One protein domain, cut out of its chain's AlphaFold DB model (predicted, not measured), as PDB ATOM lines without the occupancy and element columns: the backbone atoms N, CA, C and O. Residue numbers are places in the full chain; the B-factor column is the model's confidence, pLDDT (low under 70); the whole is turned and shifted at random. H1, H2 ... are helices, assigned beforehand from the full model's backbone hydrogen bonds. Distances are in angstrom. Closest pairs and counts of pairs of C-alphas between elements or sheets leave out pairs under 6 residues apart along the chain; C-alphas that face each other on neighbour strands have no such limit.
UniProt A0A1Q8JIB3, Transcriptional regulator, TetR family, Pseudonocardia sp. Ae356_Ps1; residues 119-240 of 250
ATOM      1  N   ARG A 119     -18.053 -57.284 -51.457       59.38
ATOM      2  CA  ARG A 119     -18.681 -56.335 -52.385       59.38
ATOM      3  C   ARG A 119     -19.733 -56.961 -53.322       59.38
ATOM      4  O   ARG A 119     -20.810 -56.397 -53.461       59.38
ATOM      5  N   GLY A 120     -19.460 -58.110 -53.947       70.62
ATOM      6  CA  GLY A 120     -20.387 -58.774 -54.883       70.62
ATOM      7  C   GLY A 120     -21.604 -59.402 -54.194       70.62
ATOM      8  O   GLY A 120     -22.714 -59.368 -54.732       70.62
ATOM      9  N   SER A 121     -21.409 -59.904 -52.970       76.88
ATOM     10  CA  SER A 121     -22.504 -60.357 -52.103       76.88
ATOM     11  C   SER A 121     -23.383 -59.177 -51.660       76.88
ATOM     12  O   SER A 121     -24.601 -59.229 -51.829       76.88
ATOM     13  N   ARG A 122     -22.776 -58.058 -51.216       77.38
ATOM     14  CA  ARG A 122     -23.496 -56.812 -50.876       77.38
ATOM     15  C   ARG A 122     -24.303 -56.255 -52.053       77.38
ATOM     16  O   ARG A 122     -25.480 -55.955 -51.880       77.38
ATOM     17  N   GLU A 123     -23.714 -56.181 -53.245       79.56
ATOM     18  CA  GLU A 123     -24.401 -55.713 -54.460       79.56
ATOM     19  C   GLU A 123     -25.608 -56.594 -54.819       79.56
ATOM     20  O   GLU A 123     -26.665 -56.105 -55.211       79.56
ATOM     21  N   THR A 124     -25.482 -57.911 -54.663       86.75
ATOM     22  CA  THR A 124     -26.594 -58.836 -54.922       86.75
ATOM     23  C   THR A 124     -27.689 -58.696 -53.870       86.75
ATOM     24  O   THR A 124     -28.854 -58.573 -54.243       86.75
ATOM     25  N   ARG A 125     -27.329 -58.582 -52.584       90.00
ATOM     26  CA  ARG A 125     -28.281 -58.285 -51.503       90.00
ATOM     27  C   ARG A 125     -29.044 -56.978 -51.760       90.00
ATOM     28  O   ARG A 125     -30.262 -56.966 -51.628       90.00
ATOM     29  N   ARG A 126     -28.358 -55.911 -52.192       88.00
ATOM     30  CA  ARG A 126     -28.970 -54.615 -52.544       88.00
ATOM     31  C   ARG A 126     -30.014 -54.757 -53.655       88.00
ATOM     32  O   ARG A 126     -31.162 -54.377 -53.457       88.00
ATOM     33  N   ARG A 127     -29.654 -55.392 -54.779       90.44
ATOM     34  CA  ARG A 127     -30.575 -55.621 -55.913       90.44
ATOM     35  C   ARG A 127     -31.819 -56.429 -55.526       90.44
ATOM     36  O   ARG A 127     -32.894 -56.177 -56.064       90.44
ATOM     37  N   ILE A 128     -31.678 -57.377 -54.598       95.81
ATOM     38  CA  ILE A 128     -32.795 -58.161 -54.053       95.81
ATOM     39  C   ILE A 128     -33.754 -57.269 -53.254       95.81
ATOM     40  O   ILE A 128     -34.962 -57.321 -53.478       95.81
ATOM     41  N   LEU A 129     -33.224 -56.412 -52.378       95.44
ATOM     42  CA  LEU A 129     -34.020 -55.466 -51.589       95.44
ATOM     43  C   LEU A 129     -34.727 -54.435 -52.478       95.44
ATOM     44  O   LEU A 129     -35.912 -54.167 -52.279       95.44
ATOM     45  N   ASP A 130     -34.036 -53.918 -53.499       93.25
ATOM     46  CA  ASP A 130     -34.593 -52.968 -54.470       93.25
ATOM     47  C   ASP A 130     -35.766 -53.541 -55.272       93.25
ATOM     48  O   ASP A 130     -36.742 -52.839 -55.539       93.25
ATOM     49  N   ALA A 131     -35.693 -54.817 -55.657       95.81
ATOM     50  CA  ALA A 131     -36.807 -55.505 -56.301       95.81
ATOM     51  C   ALA A 131     -37.946 -55.784 -55.308       95.81
ATOM     52  O   ALA A 131     -39.118 -55.573 -55.635       95.81
ATOM     53  N   ALA A 132     -37.616 -56.227 -54.093       95.94
ATOM     54  CA  ALA A 132     -38.590 -56.581 -53.069       95.94
ATOM     55  C   ALA A 132     -39.454 -55.385 -52.640       95.94
ATOM     56  O   ALA A 132     -40.679 -55.508 -52.666       95.94
ATOM     57  N   TRP A 133     -38.876 -54.217 -52.325       94.06
ATOM     58  CA  TRP A 133     -39.689 -53.073 -51.881       94.06
ATOM     59  C   TRP A 133     -40.611 -52.548 -52.987       94.06
ATOM     60  O   TRP A 133     -41.757 -52.202 -52.712       94.06
ATOM     61  N   ARG A 134     -40.173 -52.567 -54.254       94.19
ATOM     62  CA  ARG A 134     -41.023 -52.187 -55.399       94.19
ATOM     63  C   ARG A 134     -42.199 -53.147 -55.562       94.19
ATOM     64  O   ARG A 134     -43.329 -52.704 -55.729       94.19
ATOM     65  N   LEU A 135     -41.957 -54.452 -55.429       95.19
ATOM     66  CA  LEU A 135     -43.020 -55.459 -55.441       95.19
ATOM     67  C   LEU A 135     -43.996 -55.291 -54.264       95.19
ATOM     68  O   LEU A 135     -45.195 -55.498 -54.457       95.19
ATOM     69  N   ILE A 136     -43.526 -54.890 -53.076       92.06
ATOM     70  CA  ILE A 136     -44.396 -54.565 -51.931       92.06
ATOM     71  C   ILE A 136     -45.249 -53.326 -52.245       92.06
ATOM     72  O   ILE A 136     -46.462 -53.361 -52.045       92.06
ATOM     73  N   ALA A 137     -44.656 -52.264 -52.794       90.19
ATOM     74  CA  ALA A 137     -45.381 -51.053 -53.176       90.19
ATOM     75  C   ALA A 137     -46.470 -51.308 -54.236       90.19
ATOM     76  O   ALA A 137     -47.557 -50.735 -54.137       90.19
ATOM     77  N   ASP A 138     -46.188 -52.175 -55.217       90.56
ATOM     78  CA  ASP A 138     -47.066 -52.448 -56.362       90.56
ATOM     79  C   ASP A 138     -48.124 -53.539 -56.083       90.56
ATOM     80  O   ASP A 138     -49.205 -53.517 -56.672       90.56
ATOM     81  N   ARG A 139     -47.829 -54.531 -55.223       90.31
ATOM     82  CA  ARG A 139     -48.690 -55.722 -55.004       90.31
ATOM     83  C   ARG A 139     -49.170 -55.908 -53.566       90.31
ATOM     84  O   ARG A 139     -50.148 -56.624 -53.346       90.31
ATOM     85  N   GLY A 140     -48.488 -55.297 -52.608       86.25
ATOM     86  CA  GLY A 140     -48.764 -55.356 -51.180       86.25
ATOM     87  C   GLY A 140     -47.999 -56.435 -50.411       86.25
ATOM     88  O   GLY A 140     -47.783 -57.543 -50.913       86.25
ATOM     89  N   TYR A 141     -47.610 -56.121 -49.167       84.38
ATOM     90  CA  TYR A 141     -46.688 -56.924 -48.341       84.38
ATOM     91  C   TYR A 141     -47.115 -58.396 -48.205       84.38
ATOM     92  O   TYR A 141     -46.299 -59.302 -48.385       84.38
ATOM     93  N   HIS A 142     -48.401 -58.683 -47.982       85.31
ATOM     94  CA  HIS A 142     -48.904 -60.062 -47.882       85.31
ATOM     95  C   HIS A 142     -48.920 -60.842 -49.214       85.31
ATOM     96  O   HIS A 142     -48.955 -62.073 -49.188       85.31
ATOM     97  N   ARG A 143     -48.892 -60.176 -50.380       89.88
ATOM     98  CA  ARG A 143     -48.996 -60.847 -51.693       89.88
ATOM     99  C   ARG A 143     -47.648 -61.222 -52.309       89.88
ATOM    100  O   ARG A 143     -47.599 -62.187 -53.066       89.88
ATOM    101  N   VAL A 144     -46.571 -60.504 -51.985       94.12
ATOM    102  CA  VAL A 144     -45.223 -60.777 -52.522       94.12
ATOM    103  C   VAL A 144     -44.687 -62.113 -52.002       94.12
ATOM    104  O   VAL A 144     -44.701 -62.368 -50.796       94.12
ATOM    105  N   ARG A 145     -44.180 -62.975 -52.884       94.50
ATOM    106  CA  ARG A 145     -43.508 -64.239 -52.535       94.50
ATOM    107  C   ARG A 145     -42.011 -64.144 -52.831       94.50
ATOM    108  O   ARG A 145     -41.600 -63.426 -53.736       94.50
ATOM    109  N   THR A 146     -41.190 -64.949 -52.154       95.56
ATOM    110  CA  THR A 146     -39.745 -65.067 -52.446       95.56
ATOM    111  C   THR A 146     -39.479 -65.393 -53.924       95.56
ATOM    112  O   THR A 146     -38.521 -64.898 -54.508       95.56
ATOM    113  N   ALA A 147     -40.369 -66.168 -54.556       94.44
ATOM    114  CA  ALA A 147     -40.314 -66.478 -55.984       94.44
ATOM    115  C   ALA A 147     -40.575 -65.263 -56.901       94.44
ATOM    116  O   ALA A 147     -39.959 -65.182 -57.960       94.44
ATOM    117  N   ASP A 148     -41.424 -64.305 -56.500       97.44
ATOM    118  CA  ASP A 148     -41.635 -63.064 -57.263       97.44
ATOM    119  C   ASP A 148     -40.365 -62.208 -57.274       97.44
ATOM    120  O   ASP A 148     -39.971 -61.690 -58.316       97.44
ATOM    121  N   VAL A 149     -39.705 -62.098 -56.115       97.12
ATOM    122  CA  VAL A 149     -38.442 -61.359 -55.964       97.12
ATOM    123  C   VAL A 149     -37.324 -62.052 -56.745       97.12
ATOM    124  O   VAL A 149     -36.608 -61.397 -57.497       97.12
ATOM    125  N   ALA A 150     -37.219 -63.382 -56.648       94.06
ATOM    126  CA  ALA A 150     -36.272 -64.172 -57.434       94.06
ATOM    127  C   ALA A 150     -36.440 -63.930 -58.945       94.06
ATOM    128  O   ALA A 150     -35.464 -63.627 -59.633       94.06
ATOM    129  N   HIS A 151     -37.681 -63.977 -59.440       96.12
ATOM    130  CA  HIS A 151     -38.005 -63.705 -60.839       96.12
ATOM    131  C   HIS A 151     -37.651 -62.266 -61.251       96.12
ATOM    132  O   HIS A 151     -36.973 -62.076 -62.259       96.12
ATOM    133  N   ALA A 152     -38.021 -61.262 -60.448       95.12
ATOM    134  CA  ALA A 152     -37.696 -59.856 -60.707       95.12
ATOM    135  C   ALA A 152     -36.180 -59.568 -60.707       95.12
ATOM    136  O   ALA A 152     -35.720 -58.682 -61.425       95.12
ATOM    137  N   CYS A 153     -35.394 -60.330 -59.943       94.38
ATOM    138  CA  CYS A 153     -33.932 -60.252 -59.928       94.38
ATOM    139  C   CYS A 153     -33.236 -61.135 -60.981       94.38
ATOM    140  O   CYS A 153     -32.005 -61.126 -61.039       94.38
ATOM    141  N   GLY A 154     -33.976 -61.921 -61.774       91.12
ATOM    142  CA  GLY A 154     -33.401 -62.877 -62.728       91.12
ATOM    143  C   GLY A 154     -32.578 -63.992 -62.067       91.12
ATOM    144  O   GLY A 154     -31.568 -64.419 -62.621       91.12
ATOM    145  N   THR A 155     -32.964 -64.431 -60.865       91.75
ATOM    146  CA  THR A 155     -32.225 -65.408 -60.048       91.75
ATOM    147  C   THR A 155     -33.136 -66.518 -59.505       91.75
ATOM    148  O   THR A 155     -34.344 -66.521 -59.736       91.75
ATOM    149  N   SER A 156     -32.571 -67.496 -58.794       92.06
ATOM    150  CA  SER A 156     -33.332 -68.599 -58.196       92.06
ATOM    151  C   SER A 156     -33.824 -68.267 -56.776       92.06
ATOM    152  O   SER A 156     -33.152 -67.531 -56.051       92.06
ATOM    153  N   PRO A 157     -34.945 -68.853 -56.307       91.44
ATOM    154  CA  PRO A 157     -35.369 -68.720 -54.911       91.44
ATOM    155  C   PRO A 157     -34.296 -69.181 -53.913       91.44
ATOM    156  O   PRO A 157     -34.139 -68.565 -52.866       91.44
ATOM    157  N   ALA A 158     -33.506 -70.206 -54.255       89.38
ATOM    158  CA  ALA A 158     -32.387 -70.668 -53.433       89.38
ATOM    159  C   ALA A 158     -31.294 -69.594 -53.261       89.38
ATOM    160  O   ALA A 158     -30.762 -69.432 -52.165       89.38
ATOM    161  N   ALA A 159     -31.003 -68.811 -54.306       88.44
ATOM    162  CA  ALA A 159     -30.083 -67.679 -54.214       88.44
ATOM    163  C   ALA A 159     -30.649 -66.521 -53.370       88.44
ATOM    164  O   ALA A 159     -29.880 -65.814 -52.725       88.44
ATOM    165  N   ILE A 160     -31.978 -66.347 -53.314       93.56
ATOM    166  CA  ILE A 160     -32.601 -65.419 -52.357       93.56
ATOM    167  C   ILE A 160     -32.454 -65.947 -50.924       93.56
ATOM    168  O   ILE A 160     -32.003 -65.203 -50.058       93.56
ATOM    169  N   HIS A 161     -32.751 -67.230 -50.682       89.69
ATOM    170  CA  HIS A 161     -32.634 -67.855 -49.356       89.69
ATOM    171  C   HIS A 161     -31.208 -67.836 -48.782       89.69
ATOM    172  O   HIS A 161     -31.047 -67.770 -47.569       89.69
ATOM    173  N   TYR A 162     -30.178 -67.829 -49.635       88.50
ATOM    174  CA  TYR A 162     -28.787 -67.619 -49.215       88.50
ATOM    175  C   TYR A 162     -28.548 -66.240 -48.565       88.50
ATOM    176  O   TYR A 162     -27.712 -66.118 -47.674       88.50
ATOM    177  N   HIS A 163     -29.270 -65.202 -49.001       88.12
ATOM    178  CA  HIS A 163     -29.158 -63.843 -48.459       88.12
ATOM    179  C   HIS A 163     -30.205 -63.518 -47.385       88.12
ATOM    180  O   HIS A 163     -29.956 -62.643 -46.556       88.12
ATOM    181  N   PHE A 164     -31.363 -64.181 -47.436       92.81
ATOM    182  CA  PHE A 164     -32.521 -63.956 -46.574       92.81
ATOM    183  C   PHE A 164     -33.178 -65.306 -46.246       92.81
ATOM    184  O   PHE A 164     -34.017 -65.778 -47.023       92.81
ATOM    185  N   PRO A 165     -32.795 -65.955 -45.131       85.69
ATOM    186  CA  PRO A 165     -33.340 -67.239 -44.700       85.69
ATOM    187  C   PRO A 165     -34.866 -67.344 -44.812       85.69
ATOM    188  O   PRO A 165     -35.373 -68.341 -45.337       85.69
ATOM    189  N   THR A 166     -35.604 -66.310 -44.389       89.62
ATOM    190  CA  THR A 166     -37.077 -66.315 -44.401       89.62
ATOM    191  C   THR A 166     -37.700 -65.273 -45.336       89.62
ATOM    192  O   THR A 166     -37.116 -64.238 -45.655       89.62
ATOM    193  N   ARG A 167     -38.951 -65.530 -45.751       90.88
ATOM    194  CA  ARG A 167     -39.764 -64.561 -46.507       90.88
ATOM    195  C   ARG A 167     -39.992 -63.274 -45.712       90.88
ATOM    196  O   ARG A 167     -39.929 -62.210 -46.310       90.88
ATOM    197  N   SER A 168     -40.303 -63.369 -44.418       86.06
ATOM    198  CA  SER A 168     -40.576 -62.187 -43.591       86.06
ATOM    199  C   SER A 168     -39.337 -61.303 -43.517       86.06
ATOM    200  O   SER A 168     -39.387 -60.169 -43.963       86.06
ATOM    201  N   GLU A 169     -38.190 -61.877 -43.146       85.94
ATOM    202  CA  GLU A 169     -36.899 -61.181 -43.094       85.94
ATOM    203  C   GLU A 169     -36.542 -60.461 -44.404       85.94
ATOM    204  O   GLU A 169     -36.135 -59.305 -44.370       85.94
ATOM    205  N   LEU A 170     -36.754 -61.098 -45.565       91.31
ATOM    206  CA  LEU A 170     -36.575 -60.458 -46.874       91.31
ATOM    207  C   LEU A 170     -37.437 -59.198 -47.039       91.31
ATOM    208  O   LEU A 170     -36.952 -58.183 -47.540       91.31
ATOM    209  N   LEU A 171     -38.721 -59.273 -46.688       88.38
ATOM    210  CA  LEU A 171     -39.655 -58.165 -46.882       88.38
ATOM    211  C   LEU A 171     -39.428 -57.060 -45.841       88.38
ATOM    212  O   LEU A 171     -39.447 -55.884 -46.195       88.38
ATOM    213  N   ASP A 172     -39.136 -57.429 -44.599       83.12
ATOM    214  CA  ASP A 172     -38.873 -56.510 -43.491       83.12
ATOM    215  C   ASP A 172     -37.578 -55.717 -43.744       83.12
ATOM    216  O   ASP A 172     -37.548 -54.489 -43.628       83.12
ATOM    217  N   GLU A 173     -36.516 -56.393 -44.196       85.44
ATOM    218  CA  GLU A 173     -35.277 -55.745 -44.635       85.44
ATOM    219  C   GLU A 173     -35.487 -54.869 -45.876       85.44
ATOM    220  O   GLU A 173     -34.879 -53.803 -45.976       85.44
ATOM    221  N   ALA A 174     -36.353 -55.268 -46.816       89.62
ATOM    222  CA  ALA A 174     -36.658 -54.455 -47.997       89.62
ATOM    223  C   ALA A 174     -37.355 -53.141 -47.622       89.62
ATOM    224  O   ALA A 174     -37.064 -52.097 -48.210       89.62
ATOM    225  N   LEU A 175     -38.222 -53.171 -46.609       83.50
ATOM    226  CA  LEU A 175     -38.870 -51.980 -46.068       83.50
ATOM    227  C   LEU A 175     -37.880 -51.085 -45.312       83.50
ATOM    228  O   LEU A 175     -37.822 -49.888 -45.590       83.50
ATOM    229  N   ARG A 176     -37.020 -51.646 -44.451       80.94
ATOM    230  CA  ARG A 176     -35.930 -50.889 -43.795       80.94
ATOM    231  C   ARG A 176     -34.993 -50.229 -44.811       80.94
ATOM    232  O   ARG A 176     -34.631 -49.062 -44.657       80.94
ATOM    233  N   HIS A 177     -34.636 -50.950 -45.875       86.06
ATOM    234  CA  HIS A 177     -33.822 -50.445 -46.985       86.06
ATOM    235  C   HIS A 177     -34.517 -49.300 -47.734       86.06
ATOM    236  O   HIS A 177     -33.886 -48.278 -47.993       86.06
ATOM    237  N   ASN A 178     -35.822 -49.406 -48.005       85.31
ATOM    238  CA  ASN A 178     -36.599 -48.311 -48.593       85.31
ATOM    239  C   ASN A 178     -36.586 -47.044 -47.714       85.31
ATOM    240  O   ASN A 178     -36.282 -45.961 -48.213       85.31
ATOM    241  N   VAL A 179     -36.822 -47.183 -46.404       80.19
ATOM    242  CA  VAL A 179     -36.775 -46.056 -45.452       80.19
ATOM    243  C   VAL A 179     -35.388 -45.404 -45.434       80.19
ATOM    244  O   VAL A 179     -35.292 -44.175 -45.481       80.19
ATOM    245  N   LYS A 180     -34.310 -46.202 -45.447       78.94
ATOM    246  CA  LYS A 180     -32.929 -45.700 -45.557       78.94
ATOM    247  C   LYS A 180     -32.723 -44.892 -46.846       78.94
ATOM    248  O   LYS A 180     -32.222 -43.775 -46.769       78.94
ATOM    249  N   LEU A 181     -33.142 -45.408 -48.005       82.12
ATOM    250  CA  LEU A 181     -33.032 -44.704 -49.293       82.12
ATOM    251  C   LEU A 181     -33.835 -43.393 -49.326       82.12
ATOM    252  O   LEU A 181     -33.390 -42.403 -49.912       82.12
ATOM    253  N   ALA A 182     -35.018 -43.359 -48.708       80.75
ATOM    254  CA  ALA A 182     -35.812 -42.140 -48.594       80.75
ATOM    255  C   ALA A 182     -35.120 -41.093 -47.707       80.75
ATOM    256  O   ALA A 182     -35.005 -39.929 -48.103       80.75
ATOM    257  N   PHE A 183     -34.588 -41.510 -46.557       78.62
ATOM    258  CA  PHE A 183     -33.847 -40.640 -45.646       78.62
ATOM    259  C   PHE A 183     -32.541 -40.118 -46.264       78.62
ATOM    260  O   PHE A 183     -32.284 -38.916 -46.226       78.62
ATOM    261  N   ASP A 184     -31.750 -40.978 -46.912       78.19
ATOM    262  CA  ASP A 184     -30.496 -40.594 -47.575       78.19
ATOM    263  C   ASP A 184     -30.728 -39.527 -48.665       78.19
ATOM    264  O   ASP A 184     -29.974 -38.552 -48.750       78.19
ATOM    265  N   ARG A 185     -31.818 -39.635 -49.442       83.56
ATOM    266  CA  ARG A 185     -32.221 -38.600 -50.414       83.56
ATOM    267  C   ARG A 185     -32.638 -37.288 -49.749       83.56
ATOM    268  O   ARG A 185     -32.288 -36.225 -50.261       83.56
ATOM    269  N   GLN A 186     -33.361 -37.335 -48.627       82.56
ATOM    270  CA  GLN A 186     -33.741 -36.135 -47.870       82.56
ATOM    271  C   GLN A 186     -32.508 -35.429 -47.296       82.56
ATOM    272  O   GLN A 186     -32.339 -34.230 -47.501       82.56
ATOM    273  N   VAL A 187     -31.606 -36.169 -46.644       80.00
ATOM    274  CA  VAL A 187     -30.347 -35.638 -46.103       80.00
ATOM    275  C   VAL A 187     -29.514 -34.988 -47.212       80.00
ATOM    276  O   VAL A 187     -29.093 -33.840 -47.057       80.00
ATOM    277  N   ALA A 188     -29.347 -35.664 -48.353       78.75
ATOM    278  CA  ALA A 188     -28.619 -35.129 -49.503       78.75
ATOM    279  C   ALA A 188     -29.240 -33.828 -50.044       78.75
ATOM    280  O   ALA A 188     -28.536 -32.849 -50.276       78.75
ATOM    281  N   ALA A 189     -30.562 -33.804 -50.242       82.31
ATOM    282  CA  ALA A 189     -31.263 -32.661 -50.824       82.31
ATOM    283  C   ALA A 189     -31.369 -31.455 -49.875       82.31
ATOM    284  O   ALA A 189     -31.458 -30.319 -50.341       82.31
ATOM    285  N   LEU A 190     -31.375 -31.689 -48.560       85.94
ATOM    286  CA  LEU A 190     -31.480 -30.636 -47.551       85.94
ATOM    287  C   LEU A 190     -30.117 -30.121 -47.083       85.94
ATOM    288  O   LEU A 190     -30.040 -28.967 -46.676       85.94
ATOM    289  N   GLY A 191     -29.045 -30.922 -47.134       79.56
ATOM    290  CA  GLY A 191     -27.696 -30.520 -46.697       79.56
ATOM    291  C   GLY A 191     -27.183 -29.225 -47.346       79.56
ATOM    292  O   GLY A 191     -26.470 -28.460 -46.711       79.56
ATOM    293  N   GLU A 192     -27.643 -28.943 -48.564       78.81
ATOM    294  CA  GLU A 192     -27.352 -27.745 -49.363       78.81
ATOM    295  C   GLU A 192     -28.116 -26.473 -48.932       78.81
ATOM    296  O   GLU A 192     -27.886 -25.397 -49.485       78.81
ATOM    297  N   ILE A 193     -29.063 -26.573 -47.990       83.88
ATOM    298  CA  ILE A 193     -29.984 -25.486 -47.625       83.88
ATOM    299  C   ILE A 193     -29.769 -25.067 -46.168       83.88
ATOM    300  O   ILE A 193     -30.203 -25.748 -45.232       83.88
ATOM    301  N   THR A 194     -29.125 -23.908 -46.002       86.56
ATOM    302  CA  THR A 194     -28.835 -23.276 -44.704       86.56
ATOM    303  C   THR A 194     -30.041 -22.544 -44.111       86.56
ATOM    304  O   THR A 194     -30.230 -22.572 -42.901       86.56
ATOM    305  N   ASP A 195     -30.865 -21.894 -44.944       91.56
ATOM    306  CA  ASP A 195     -32.057 -21.167 -44.485       91.56
ATOM    307  C   ASP A 195     -33.125 -22.143 -43.942       91.56
ATOM    308  O   ASP A 195     -33.635 -22.958 -44.722       91.56
ATOM    309  N   PRO A 196     -33.512 -22.069 -42.651       89.88
ATOM    310  CA  PRO A 196     -34.447 -23.021 -42.053       89.88
ATOM    311  C   PRO A 196     -35.820 -23.044 -42.730       89.88
ATOM    312  O   PRO A 196     -36.428 -24.109 -42.840       89.88
ATOM    313  N   HIS A 197     -36.303 -21.898 -43.222       89.69
ATOM    314  CA  HIS A 197     -37.616 -21.805 -43.860       89.69
ATOM    315  C   HIS A 197     -37.630 -22.502 -45.229       89.69
ATOM    316  O   HIS A 197     -38.463 -23.378 -45.470       89.69
ATOM    317  N   ARG A 198     -36.662 -22.207 -46.107       90.50
ATOM    318  CA  ARG A 198     -36.470 -22.940 -47.374       90.50
ATOM    319  C   ARG A 198     -36.177 -24.420 -47.147       90.50
ATOM    320  O   ARG A 198     -36.633 -25.241 -47.936       90.50
ATOM    321  N   ARG A 199     -35.450 -24.774 -46.082       90.69
ATOM    322  CA  ARG A 199     -35.177 -26.173 -45.721       90.69
ATOM    323  C   ARG A 199     -36.467 -26.910 -45.347       90.69
ATOM    324  O   ARG A 199     -36.664 -28.031 -45.805       90.69
ATOM    325  N   LEU A 200     -37.357 -26.278 -44.578       89.38
ATOM    326  CA  LEU A 200     -38.671 -26.832 -44.240       89.38
ATOM    327  C   LEU A 200     -39.563 -26.982 -45.479       89.38
ATOM    328  O   LEU A 200     -40.104 -28.062 -45.692       89.38
ATOM    329  N   LEU A 201     -39.675 -25.945 -46.316       90.88
ATOM    330  CA  LEU A 201     -40.435 -26.029 -47.571       90.88
ATOM    331  C   LEU A 201     -39.909 -27.161 -48.460       90.88
ATOM    332  O   LEU A 201     -40.683 -27.997 -48.915       90.88
ATOM    333  N   ARG A 202     -38.583 -27.270 -48.616       89.25
ATOM    334  CA  ARG A 202     -37.994 -28.344 -49.415       89.25
ATOM    335  C   ARG A 202     -38.235 -29.731 -48.817       89.25
ATOM    336  O   ARG A 202     -38.405 -30.686 -49.571       89.25
ATOM    337  N   LEU A 203     -38.247 -29.863 -47.490       86.44
ATOM    338  CA  LEU A 203     -38.604 -31.118 -46.828       86.44
ATOM    339  C   LEU A 203     -40.062 -31.492 -47.119       86.44
ATOM    340  O   LEU A 203     -40.314 -32.659 -47.410       86.44
ATOM    341  N   ILE A 204     -40.983 -30.521 -47.092       89.25
ATOM    342  CA  ILE A 204     -42.397 -30.721 -47.445       89.25
ATOM    343  C   ILE A 204     -42.516 -31.215 -48.891       89.25
ATOM    344  O   ILE A 204     -43.117 -32.266 -49.090       89.25
ATOM    345  N   ASP A 205     -41.878 -30.557 -49.869       86.75
ATOM    346  CA  ASP A 205     -41.879 -31.011 -51.274       86.75
ATOM    347  C   ASP A 205     -41.405 -32.469 -51.406       86.75
ATOM    348  O   ASP A 205     -41.983 -33.267 -52.139       86.75
ATOM    349  N   LEU A 206     -40.341 -32.828 -50.677       84.44
ATOM    350  CA  LEU A 206     -39.772 -34.179 -50.666       84.44
ATOM    351  C   LEU A 206     -40.666 -35.210 -49.960       84.44
ATOM    352  O   LEU A 206     -40.449 -36.405 -50.156       84.44
ATOM    353  N   GLN A 207     -41.640 -34.772 -49.156       82.12
ATOM    354  CA  GLN A 207     -42.680 -35.643 -48.610       82.12
ATOM    355  C   GLN A 207     -43.881 -35.790 -49.549       82.12
ATOM    356  O   GLN A 207     -44.685 -36.675 -49.297       82.12
ATOM    357  N   LEU A 208     -44.074 -34.982 -50.597       86.31
ATOM    358  CA  LEU A 208     -45.271 -35.112 -51.442       86.31
ATOM    359  C   LEU A 208     -45.185 -36.350 -52.364       86.31
ATOM    360  O   LEU A 208     -44.096 -36.700 -52.818       86.31
ATOM    361  N   PRO A 209     -46.304 -37.034 -52.687       84.31
ATOM    362  CA  PRO A 209     -46.330 -38.214 -53.564       84.31
ATOM    363  C   PRO A 209     -46.158 -37.861 -55.060       84.31
ATOM    364  O   PRO A 209     -46.923 -38.301 -55.925       84.31
ATOM    365  N   GLU A 210     -45.153 -37.051 -55.388       80.00
ATOM    366  CA  GLU A 210     -44.868 -36.594 -56.747       80.00
ATOM    367  C   GLU A 210     -43.928 -37.548 -57.502       80.00
ATOM    368  O   GLU A 210     -42.908 -38.020 -57.001       80.00
ATOM    369  N   GLY A 211     -44.271 -37.845 -58.757       82.00
ATOM    370  CA  GLY A 211     -43.545 -38.835 -59.557       82.00
ATOM    371  C   GLY A 211     -43.755 -40.290 -59.105       82.00
ATOM    372  O   GLY A 211     -44.464 -40.598 -58.151       82.00
ATOM    373  N   GLU A 212     -43.183 -41.227 -59.861       78.25
ATOM    374  CA  GLU A 212     -43.444 -42.663 -59.688       78.25
ATOM    375  C   GLU A 212     -42.785 -43.252 -58.428       78.25
ATOM    376  O   GLU A 212     -43.377 -44.095 -57.758       78.25
ATOM    377  N   LEU A 213     -41.582 -42.775 -58.079       82.31
ATOM    378  CA  LEU A 213     -40.840 -43.217 -56.896       82.31
ATOM    379  C   LEU A 213     -41.577 -42.857 -55.602       82.31
ATOM    380  O   LEU A 213     -41.901 -43.754 -54.825       82.31
ATOM    381  N   LEU A 214     -41.901 -41.572 -55.401       82.12
ATOM    382  CA  LEU A 214     -42.546 -41.123 -54.164       82.12
ATOM    383  C   LEU A 214     -43.947 -41.739 -54.023       82.12
ATOM    384  O   LEU A 214     -44.320 -42.131 -52.923       82.12
ATOM    385  N   ARG A 215     -44.698 -41.949 -55.118       84.06
ATOM    386  CA  ARG A 215     -45.972 -42.697 -55.062       84.06
ATOM    387  C   ARG A 215     -45.818 -44.133 -54.556       84.06
ATOM    388  O   ARG A 215     -46.663 -44.583 -53.785       84.06
ATOM    389  N   ARG A 216     -44.765 -44.857 -54.956       85.62
ATOM    390  CA  ARG A 216     -44.501 -46.211 -54.434       85.62
ATOM    391  C   ARG A 216     -44.126 -46.194 -52.953       85.62
ATOM    392  O   ARG A 216     -44.597 -47.039 -52.198       85.62
ATOM    393  N   GLU A 217     -43.325 -45.225 -52.529       84.25
ATOM    394  CA  GLU A 217     -42.950 -45.055 -51.119       84.25
ATOM    395  C   GLU A 217     -44.167 -44.692 -50.255       84.25
ATOM    396  O   GLU A 217     -44.372 -45.277 -49.196       84.25
ATOM    397  N   TRP A 218     -45.053 -43.823 -50.745       87.19
ATOM    398  CA  TRP A 218     -46.340 -43.540 -50.104       87.19
ATOM    399  C   TRP A 218     -47.270 -44.756 -50.044       87.19
ATOM    400  O   TRP A 218     -47.925 -44.957 -49.023       87.19
ATOM    401  N   SER A 219     -47.306 -45.592 -51.091       85.56
ATOM    402  CA  SER A 219     -48.033 -46.872 -51.060       85.56
ATOM    403  C   SER A 219     -47.536 -47.760 -49.916       85.56
ATOM    404  O   SER A 219     -48.349 -48.312 -49.175       85.56
ATOM    405  N   ILE A 220     -46.214 -47.846 -49.718       84.31
ATOM    406  CA  ILE A 220     -45.618 -48.554 -48.578       84.31
ATOM    407  C   ILE A 220     -46.074 -47.935 -47.253       84.31
ATOM    408  O   ILE A 220     -46.621 -48.654 -46.423       84.31
ATOM    409  N   TRP A 221     -45.912 -46.623 -47.051       80.06
ATOM    410  CA  TRP A 221     -46.269 -45.977 -45.780       80.06
ATOM    411  C   TRP A 221     -47.746 -46.145 -45.410       80.06
ATOM    412  O   TRP A 221     -48.053 -46.466 -44.263       80.06
ATOM    413  N   ILE A 222     -48.660 -46.017 -46.377       83.69
ATOM    414  CA  ILE A 222     -50.098 -46.237 -46.160       83.69
ATOM    415  C   ILE A 222     -50.377 -47.688 -45.740       83.69
ATOM    416  O   ILE A 222     -51.140 -47.910 -44.799       83.69
ATOM    417  N   GLN A 223     -49.751 -48.673 -46.392       76.00
ATOM    418  CA  GLN A 223     -49.896 -50.086 -46.016       76.00
ATOM    419  C   GLN A 223     -49.329 -50.367 -44.619       76.00
ATOM    420  O   GLN A 223     -49.992 -51.009 -43.808       76.00
ATOM    421  N   VAL A 224     -48.142 -49.839 -44.314       72.81
ATOM    422  CA  VAL A 224     -47.469 -49.975 -43.015       72.81
ATOM    423  C   VAL A 224     -48.317 -49.389 -41.885       72.81
ATOM    424  O   VAL A 224     -48.498 -50.040 -40.855       72.81
ATOM    425  N   TRP A 225     -48.881 -48.192 -42.068       74.38
ATOM    426  CA  TRP A 225     -49.773 -47.576 -41.083       74.38
ATOM    427  C   TRP A 225     -51.095 -48.335 -40.937       74.38
ATOM    428  O   TRP A 225     -51.559 -48.514 -39.812       74.38
ATOM    429  N   ALA A 226     -51.674 -48.832 -42.035       77.25
ATOM    430  CA  ALA A 226     -52.881 -49.654 -41.988       77.25
ATOM    431  C   ALA A 226     -52.648 -50.973 -41.227       77.25
ATOM    432  O   ALA A 226     -53.427 -51.305 -40.335       77.25
ATOM    433  N   GLU A 227     -51.554 -51.690 -41.507       69.12
ATOM    434  CA  GLU A 227     -51.188 -52.907 -40.769       69.12
ATOM    435  C   GLU A 227     -50.890 -52.604 -39.290       69.12
ATOM    436  O   GLU A 227     -51.384 -53.312 -38.418       69.12
ATOM    437  N   SER A 228     -50.177 -51.514 -38.988       66.50
ATOM    438  CA  SER A 228     -49.836 -51.090 -37.614       66.50
ATOM    439  C   SER A 228     -51.046 -50.645 -36.778       66.50
ATOM    440  O   SER A 228     -51.040 -50.745 -35.544       66.50
ATOM    441  N   ALA A 229     -52.095 -50.136 -37.428       71.81
ATOM    442  CA  ALA A 229     -53.361 -49.804 -36.781       71.81
ATOM    443  C   ALA A 229     -54.162 -51.065 -36.404       71.81
ATOM    444  O   ALA A 229     -54.838 -51.068 -35.375       71.81
ATOM    445  N   ILE A 230     -54.057 -52.129 -37.209       69.62
ATOM    446  CA  ILE A 230     -54.803 -53.388 -37.054       69.62
ATOM    447  C   ILE A 230     -54.076 -54.379 -36.129       69.62
ATOM    448  O   ILE A 230     -54.721 -55.034 -35.313       69.62
ATOM    449  N   ASP A 231     -52.751 -54.481 -36.235       64.69
ATOM    450  CA  ASP A 231     -51.920 -55.461 -35.531       64.69
ATOM    451  C   ASP A 231     -50.873 -54.757 -34.640       64.69
ATOM    452  O   ASP A 231     -49.882 -54.218 -35.145       64.69
ATOM    453  N   PRO A 232     -51.058 -54.751 -33.303       65.12
ATOM    454  CA  PRO A 232     -50.104 -54.161 -32.371       65.12
ATOM    455  C   PRO A 232     -48.694 -54.753 -32.451       65.12
ATOM    456  O   PRO A 232     -47.739 -53.997 -32.297       65.12
ATOM    457  N   ALA A 233     -48.548 -56.052 -32.736       61.03
ATOM    458  CA  ALA A 233     -47.240 -56.711 -32.806       61.03
ATOM    459  C   ALA A 233     -46.447 -56.293 -34.056       61.03
ATOM    460  O   ALA A 233     -45.221 -56.351 -34.078       61.03
ATOM    461  N   ARG A 234     -47.129 -55.799 -35.099       58.16
ATOM    462  CA  ARG A 234     -46.467 -55.214 -36.277       58.16
ATOM    463  C   ARG A 234     -45.998 -53.785 -36.077       58.16
ATOM    464  O   ARG A 234     -45.168 -53.335 -36.862       58.16
ATOM    465  N   ARG A 235     -46.459 -53.086 -35.033       59.31
ATOM    466  CA  ARG A 235     -45.930 -51.754 -34.700       59.31
ATOM    467  C   ARG A 235     -44.442 -51.843 -34.418       59.31
ATOM    468  O   ARG A 235     -43.698 -51.052 -34.978       59.31
ATOM    469  N   GLU A 236     -44.010 -52.833 -33.639       51.94
ATOM    470  CA  GLU A 236     -42.606 -53.045 -33.262       51.94
ATOM    471  C   GLU A 236     -41.683 -53.106 -34.491       51.94
ATOM    472  O   GLU A 236     -40.663 -52.428 -34.510       51.94
ATOM    473  N   LEU A 237     -42.074 -53.750 -35.598       54.25
ATOM    474  CA  LEU A 237     -41.234 -53.809 -36.808       54.25
ATOM    475  C   LEU A 237     -40.861 -52.422 -37.388       54.25
ATOM    476  O   LEU A 237     -39.800 -52.277 -38.001       54.25
ATOM    477  N   TYR A 238     -41.715 -51.413 -37.181       52.62
ATOM    478  CA  TYR A 238     -41.541 -50.038 -37.672       52.62
ATOM    479  C   TYR A 238     -41.305 -49.004 -36.556       52.62
ATOM    480  O   TYR A 238     -40.909 -47.874 -36.844       52.62
ATOM    481  N   TRP A 239     -41.552 -49.378 -35.298       42.91
ATOM    482  CA  TRP A 239     -41.501 -48.520 -34.113       42.91
ATOM    483  C   TRP A 239     -40.350 -48.881 -33.162       42.91
ATOM    484  O   TRP A 239     -39.830 -47.982 -32.502       42.91
ATOM    485  N   ASP A 240     -39.847 -50.126 -33.160       40.56
ATOM    486  CA  ASP A 240     -38.637 -50.538 -32.422       40.56
ATOM    487  C   ASP A 240     -37.345 -50.044 -33.083       40.56
ATOM    488  O   ASP A 240     -36.428 -50.775 -33.453       40.56
TER     489      ASP A 240
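What this domain is: This is residues 119 to 240 of the 250 residues of the protein "Transcriptional regulator, TetR family" of Pseudonocardia sp. Ae356_Ps1 (UniProt A0A1Q8JIB3). Two long helices, H4 and H1, cross almost at right angles, the first half of H4 meeting the second half of H1, with the short helices H2 and H3 gathered near the start of H4. From the crossing, the rest of H4 runs out and H5 folds back from its far end, making a long hairpin arm; H6 crosses the last part of H1, and H7 folds back on the end of H6. The printed part has 122 residues, with seven named helices in the order H1 to H7 and no named strand, and its class is all helix. It is only just compact, close to loose, with a radius of gyration of the C-alphas of 16.0 A and spans of 50 by 38 by 27 A.

How they stand to each other: The longest helix, H4, residues 167 to 191, touches H1, residues 119 to 139, about perpendicular at 84 degrees; H4 touches H1 with residues 170 to 178 alone and H1 touches H4 with residues 129 to 136 alone, and the closest C-alphas, of Leu 129 and Ala 174, are 4.6 A apart. H1 is the hub, touching three helices. With its residues 128 to 135 alone it touches H2, residues 146 to 152, at 81 degrees, about perpendicular, the closest C-alphas being those of Ala 132 and Val 149, 5.6 A apart. H2 touches H3, residues 157 to 163, through the C-alphas of Ala 150 and Pro 157, 5.3 A apart, and H3 and H4 are near each other. H4 and H5, residues 196 to 207, form a helical hairpin, opposite ways at a shallow tilt of 33 degrees, only just short of steep; their closest C-alphas, of Leu 190 and Arg 199, are 6.1 A apart. H6, residues 211 to 230, touches H1 about perpendicular at 74 degrees, closest at the C-alphas of Ala 137 and Arg 216, 5.1 A apart. H6 and H7, residues 232 to 239, form a second helical hairpin, at a steep tilt of 38 degrees, closest at the C-alphas of Ser 228 and Arg 235, 4.9 A apart. H5 and H7 are apart. Every O i to N i+4 pair is within hydrogen-bond range in H2, H4, H5 and H6; the counts are 16 of 17 in H1, 2 of 3 in H3 and 1 of 4 in H7, where 4 of 5 O i to N i+3 pairs are within range.

Where its parts are: H4 is 36.1 A long from first to last C-alpha and begins at C-alpha 167, (-39.764, -64.561, -46.507). H1 is 30.1 A long from C-alpha 119 at (-18.681, -56.335, -52.385), H6 29.1 A and H5 16.4 A. H7 ends at C-alpha 239, (-41.501, -48.520, -34.113).

The domain as a whole: The C-alphas of Ala 158 and Asp 195, the two farthest apart, are 50.3 A apart. The printed part has no cut and no long link. The mean pLDDT of the printed part is 83.4; residue 119, residues 227 to 228 and residues 230 to 240 are under 70.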